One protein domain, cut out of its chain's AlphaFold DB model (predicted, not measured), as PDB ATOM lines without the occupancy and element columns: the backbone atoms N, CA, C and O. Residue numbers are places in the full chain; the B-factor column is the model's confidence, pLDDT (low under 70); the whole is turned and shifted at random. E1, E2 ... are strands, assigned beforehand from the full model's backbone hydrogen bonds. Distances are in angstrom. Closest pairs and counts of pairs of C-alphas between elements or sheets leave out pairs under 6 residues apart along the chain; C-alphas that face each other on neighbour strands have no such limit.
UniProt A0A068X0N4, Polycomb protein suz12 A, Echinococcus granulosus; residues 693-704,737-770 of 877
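AT A GLANCE: This is residues 693 to 704 and 737 to 770 of the 877 residues of the protein "Polycomb protein suz12 A" of Echinococcus granulosus (UniProt A0A068X0N4). This is a rod with little regular structure: two very short strands, E1 and E2, lie side by side as a small antiparallel ladder, and a long winding stretch, residues 744 to 770, runs on from E2 and makes the other end. That stretch folds back near residue 755 and turns again near residue 762. The printed part has 46 residues, with no named helix and two named strands, E1 then E2; the class is all strand, with 6 residues in named elements. It is extended, with a radius of gyration of the C-alphas of 14.9 A and spans of 49 by 19 by 16 A.

IN THESE COORDINATES: E1, residues 696 to 698, begins at C-alpha 696 (210.297, 220.462, 183.602). E2, residues 741 to 743, ends at C-alpha 743 (214.497, 219.009, 184.608). Each is 6.8 A long.

HOW THE PARTS SIT: E1 and E2 are antiparallel neighbours at 170 degrees. C-alphas 696 and 743 face each other at 4.6 A. N 697 and O 742 are within hydrogen-bond range, 2.9 A.

THE WHOLE: The C-alphas farthest apart, of Gly 704 and Glu 770, are 49.0 A apart. Residues 705 to 736 are not printed; C-alphas 704 and 737 are 9.9 A apart across this cut. pLDDT is under 70 at residues 703 to 704, 737 to 740 and 764 to 770.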
ATOM      1  N   ARG A 693     206.902 216.242 175.356       76.62
ATOM      2  CA  ARG A 693     207.917 217.221 175.788       76.62
ATOM      3  C   ARG A 693     208.778 216.613 176.889       76.62
ATOM      4  O   ARG A 693     208.302 215.735 177.607       76.62
ATOM      5  N   LEU A 694     209.987 217.141 177.063       78.94
ATOM      6  CA  LEU A 694     210.810 216.829 178.228       78.94
ATOM      7  C   LEU A 694     210.146 217.366 179.512       78.94
ATOM      8  O   LEU A 694     209.552 218.451 179.481       78.94
ATOM      9  N   PRO A 695     210.224 216.636 180.639       83.44
ATOM     10  CA  PRO A 695     209.670 217.089 181.906       83.44
ATOM     11  C   PRO A 695     210.478 218.264 182.475       83.44
ATOM     12  O   PRO A 695     211.710 218.239 182.541       83.44
ATOM     13  N   PHE A 696     209.756 219.287 182.927       83.25
ATOM     14  CA  PHE A 696     210.297 220.462 183.602       83.25
ATOM     15  C   PHE A 696     209.334 220.894 184.712       83.25
ATOM     16  O   PHE A 696     208.127 221.001 184.486       83.25
ATOM     17  N   SER A 697     209.868 221.129 185.908       83.75
ATOM     18  CA  SER A 697     209.136 221.607 187.082       83.75
ATOM     19  C   SER A 697     209.793 222.872 187.626       83.75
ATOM     20  O   SER A 697     211.011 222.917 187.781       83.75
ATOM     21  N   GLN A 698     208.981 223.882 187.943       82.19
ATOM     22  CA  GLN A 698     209.440 225.165 188.476       82.19
ATOM     23  C   GLN A 698     208.583 225.582 189.674       82.19
ATOM     24  O   GLN A 698     207.362 225.724 189.560       82.19
ATOM     25  N   LEU A 699     209.216 225.823 190.823       82.06
ATOM     26  CA  LEU A 699     208.547 226.403 191.988       82.06
ATOM     27  C   LEU A 699     208.499 227.933 191.861       82.06
ATOM     28  O   LEU A 699     209.466 228.619 192.172       82.06
ATOM     29  N   ILE A 700     207.361 228.467 191.412       78.00
ATOM     30  CA  ILE A 700     207.179 229.916 191.182       78.00
ATOM     31  C   ILE A 700     206.861 230.682 192.482       78.00
ATOM     32  O   ILE A 700     207.220 231.847 192.621       78.00
ATOM     33  N   TYR A 701     206.166 230.058 193.442       77.25
ATOM     34  CA  TYR A 701     205.773 230.703 194.701       77.25
ATOM     35  C   TYR A 701     205.523 229.678 195.812       77.25
ATOM     36  O   TYR A 701     204.826 228.683 195.608       77.25
ATOM     37  N   TRP A 702     206.024 229.966 197.015       76.44
ATOM     38  CA  TRP A 702     205.797 229.168 198.218       76.44
ATOM     39  C   TRP A 702     205.488 230.069 199.420       76.44
ATOM     40  O   TRP A 702     206.276 230.935 199.794       76.44
ATOM     41  N   ARG A 703     204.333 229.840 200.062       67.75
ATOM     42  CA  ARG A 703     203.819 230.672 201.170       67.75
ATOM     43  C   ARG A 703     204.695 230.707 202.420       67.75
ATOM     44  O   ARG A 703     204.502 231.598 203.240       67.75
ATOM     45  N   GLY A 704     205.609 229.753 202.598       62.59
ATOM     46  CA  GLY A 704     206.479 229.730 203.774       62.59
ATOM     47  C   GLY A 704     207.327 230.996 203.887       62.59
ATOM     48  O   GLY A 704     207.365 231.582 204.962       62.59
ATOM     49  N   ALA A 737     215.651 229.826 198.175       49.62
ATOM     50  CA  ALA A 737     214.279 230.066 197.723       49.62
ATOM     51  C   ALA A 737     214.193 230.898 196.426       49.62
ATOM     52  O   ALA A 737     213.128 231.429 196.095       49.62
ATOM     53  N   GLY A 738     215.286 230.976 195.654       55.19
ATOM     54  CA  GLY A 738     215.182 231.200 194.209       55.19
ATOM     55  C   GLY A 738     214.282 230.136 193.552       55.19
ATOM     56  O   GLY A 738     214.003 229.103 194.167       55.19
ATOM     57  N   PRO A 739     213.788 230.362 192.321       60.00
ATOM     58  CA  PRO A 739     212.901 229.409 191.662       60.00
ATOM     59  C   PRO A 739     213.597 228.050 191.537       60.00
ATOM     60  O   PRO A 739     214.557 227.901 190.782       60.00
ATOM     61  N   LEU A 740     213.115 227.060 192.294       68.12
ATOM     62  CA  LEU A 740     213.634 225.699 192.223       68.12
ATOM     63  C   LEU A 740     213.225 225.117 190.870       68.12
ATOM     64  O   LEU A 740     212.049 224.822 190.644       68.12
ATOM     65  N   GLU A 741     214.202 225.000 189.978       76.94
ATOM     66  CA  GLU A 741     214.056 224.465 188.628       76.94
ATOM     67  C   GLU A 741     214.621 223.045 188.576       76.94
ATOM     68  O   GLU A 741     215.781 222.810 188.910       76.94
ATOM     69  N   VAL A 742     213.786 222.090 188.165       79.44
ATOM     70  CA  VAL A 742     214.139 220.669 188.053       79.44
ATOM     71  C   VAL A 742     213.744 220.167 186.667       79.44
ATOM     72  O   VAL A 742     212.592 220.312 186.252       79.44
ATOM     73  N   GLY A 743     214.692 219.554 185.955       79.94
ATOM     74  CA  GLY A 743     214.497 219.009 184.608       79.94
ATOM     75  C   GLY A 743     215.063 219.889 183.489       79.94
ATOM     76  O   GLY A 743     215.937 220.729 183.703       79.94
ATOM     77  N   HIS A 744     214.583 219.671 182.264       80.25
ATOM     78  CA  HIS A 744     215.218 220.181 181.045       80.25
ATOM     79  C   HIS A 744     214.529 221.451 180.520       80.25
ATOM     80  O   HIS A 744     213.472 221.381 179.898       80.25
ATOM     81  N   LYS A 745     215.145 222.623 180.737       75.50
ATOM     82  CA  LYS A 745     214.602 223.937 180.317       75.50
ATOM     83  C   LYS A 745     215.096 224.437 178.946       75.50
ATOM     84  O   LYS A 745     214.509 225.351 178.371       75.50
ATOM     85  N   ARG A 746     216.185 223.871 178.414       76.69
ATOM     86  CA  ARG A 746     216.846 224.331 177.174       76.69
ATOM     87  C   ARG A 746     216.559 223.433 175.973       76.69
ATOM     88  O   ARG A 746     216.230 222.263 176.133       76.69
ATOM     89  N   VAL A 747     216.758 223.984 174.775       76.88
ATOM     90  CA  VAL A 747     216.916 223.185 173.550       76.88
ATOM     91  C   VAL A 747     218.288 222.526 173.580       76.88
ATOM     92  O   VAL A 747     219.273 223.161 173.958       76.88
ATOM     93  N   TYR A 748     218.328 221.266 173.176       80.25
ATOM     94  CA  TYR A 748     219.555 220.532 172.904       80.25
ATOM     95  C   TYR A 748     219.716 220.429 171.393       80.25
ATOM     96  O   TYR A 748     218.723 220.436 170.667       80.25
ATOM     97  N   PHE A 749     220.956 220.365 170.927       82.38
ATOM     98  CA  PHE A 749     221.286 220.271 169.513       82.38
ATOM     99  C   PHE A 749     222.258 219.111 169.319       82.38
ATOM    100  O   PHE A 749     223.152 218.947 170.150       82.38
ATOM    101  N   HIS A 750     222.082 218.343 168.246       79.62
ATOM    102  CA  HIS A 750     223.038 217.317 167.826       79.62
ATOM    103  C   HIS A 750     224.411 217.960 167.610       79.62
ATOM    104  O   HIS A 750     224.501 219.029 166.991       79.62
ATOM    105  N   THR A 751     225.478 217.342 168.117       79.75
ATOM    106  CA  THR A 751     226.818 217.949 168.092       79.75
ATOM    107  C   THR A 751     227.374 218.047 166.674       79.75
ATOM    108  O   THR A 751     228.070 219.008 166.346       79.75
ATOM    109  N   THR A 752     227.010 217.087 165.822       75.69
ATOM    110  CA  THR A 752     227.483 216.969 164.438       75.69
ATOM    111  C   THR A 752     226.714 217.848 163.449       75.69
ATOM    112  O   THR A 752     227.317 218.477 162.580       75.69
ATOM    113  N   THR A 753     225.384 217.914 163.569       78.94
ATOM    114  CA  THR A 753     224.510 218.594 162.592       78.94
ATOM    115  C   THR A 753     224.012 219.966 163.045       78.94
ATOM    116  O   THR A 753     223.440 220.699 162.237       78.94
ATOM    117  N   LEU A 754     224.189 220.316 164.328       79.88
ATOM    118  CA  LEU A 754     223.618 221.505 164.978       79.88
ATOM    119  C   LEU A 754     222.088 221.628 164.819       79.88
ATOM    120  O   LEU A 754     221.522 222.716 164.949       79.88
ATOM    121  N   GLN A 755     221.398 220.516 164.547       75.00
ATOM    122  CA  GLN A 755     219.938 220.461 164.478       75.00
ATOM    123  C   GLN A 755     219.337 220.242 165.873       75.00
ATOM    124  O   GLN A 755     219.951 219.557 166.692       75.00
ATOM    125  N   PRO A 756     218.163 220.824 166.180       73.62
ATOM    126  CA  PRO A 756     217.533 220.664 167.486       73.62
ATOM    127  C   PRO A 756     217.077 219.217 167.713       73.62
ATOM    128  O   PRO A 756     216.383 218.655 166.871       73.62
ATOM    129  N   ILE A 757     217.414 218.656 168.874       76.38
ATOM    130  CA  ILE A 757     217.026 217.300 169.281       76.38
ATOM    131  C   ILE A 757     215.545 217.298 169.684       76.38
ATOM    132  O   ILE A 757     215.105 218.121 170.500       76.38
ATOM    133  N   GLU A 758     214.764 216.374 169.125       75.19
ATOM    134  CA  GLU A 758     213.358 216.202 169.494       75.19
ATOM    135  C   GLU A 758     213.201 215.491 170.853       75.19
ATOM    136  O   GLU A 758     214.015 214.638 171.197       75.19
ATOM    137  N   PRO A 759     212.139 215.771 171.640       77.00
ATOM    138  CA  PRO A 759     211.931 215.133 172.945       77.00
ATOM    139  C   PRO A 759     211.777 213.604 172.931       77.00
ATOM    140  O   PRO A 759     211.781 213.012 174.004       77.00
ATOM    141  N   THR A 760     211.563 212.997 171.762       75.69
ATOM    142  CA  THR A 760     211.507 211.544 171.521       75.69
ATOM    143  C   THR A 760     212.891 210.911 171.409       75.69
ATOM    144  O   THR A 760     213.107 209.834 171.944       75.69
ATOM    145  N   ALA A 761     213.857 211.610 170.809       74.12
ATOM    146  CA  ALA A 761     215.230 211.121 170.657       74.12
ATOM    147  C   ALA A 761     216.004 211.036 171.993       74.12
ATOM    148  O   ALA A 761     217.144 210.595 172.016       74.12
ATOM    149  N   PHE A 762     215.391 211.461 173.105       74.50
ATOM    150  CA  PHE A 762     215.894 211.248 174.468       74.50
ATOM    151  C   PHE A 762     215.467 209.900 175.076       74.50
ATOM    152  O   PHE A 762     215.982 209.537 176.132       74.50
ATOM    153  N   ASP A 763     214.493 209.201 174.482       71.12
ATOM    154  CA  ASP A 763     214.091 207.854 174.909       71.12
ATOM    155  C   ASP A 763     214.867 206.755 174.157       71.12
ATOM    156  O   ASP A 763     215.019 205.647 174.673       71.12
ATOM    157  N   ASP A 764     215.338 207.065 172.946       66.62
ATOM    158  CA  ASP A 764     216.171 206.193 172.117       66.62
ATOM    159  C   ASP A 764     217.649 206.254 172.557       66.62
ATOM    160  O   ASP A 764     218.088 207.208 173.199       66.62
ATOM    161  N   CYS A 765     218.443 205.231 172.219       58.91
ATOM    162  CA  CYS A 765     219.893 205.283 172.437       58.91
ATOM    163  C   CYS A 765     220.523 206.361 171.543       58.91
ATOM    164  O   CYS A 765     220.230 206.398 170.347       58.91
ATOM    165  N   ASP A 766     221.399 207.198 172.110       63.50
ATOM    166  CA  ASP A 766     222.044 208.289 171.375       63.50
ATOM    167  C   ASP A 766     222.846 207.733 170.188       63.50
ATOM    168  O   ASP A 766     223.732 206.893 170.346       63.50
ATOM    169  N   SER A 767     222.517 208.187 168.979       58.56
ATOM    170  CA  SER A 767     223.224 207.786 167.764       58.56
ATOM    171  C   SER A 767     224.600 208.445 167.633       58.56
ATOM    172  O   SER A 767     225.387 208.021 166.788       58.56
ATOM    173  N   GLU A 768     224.917 209.451 168.459       59.84
ATOM    174  CA  GLU A 768     226.258 210.040 168.538       59.84
ATOM    175  C   GLU A 768     227.231 209.200 169.411       59.84
ATOM    176  O   GLU A 768     228.440 209.408 169.309       59.84
ATOM    177  N   ASP A 769     226.756 208.179 170.151       60.78
ATOM    178  CA  ASP A 769     227.575 207.196 170.905       60.78
ATOM    179  C   ASP A 769     228.154 206.055 170.011       60.78
ATOM    180  O   ASP A 769     228.435 204.946 170.475       60.78
ATOM    181  N   GLU A 770     228.358 206.278 168.702       63.72
ATOM    182  CA  GLU A 770     229.075 205.316 167.841       63.72
ATOM    183  C   GLU A 770     230.583 205.278 168.167       63.72
ATOM    184  O   GLU A 770     231.403 205.955 167.543       63.72
TER     185      GLU A 770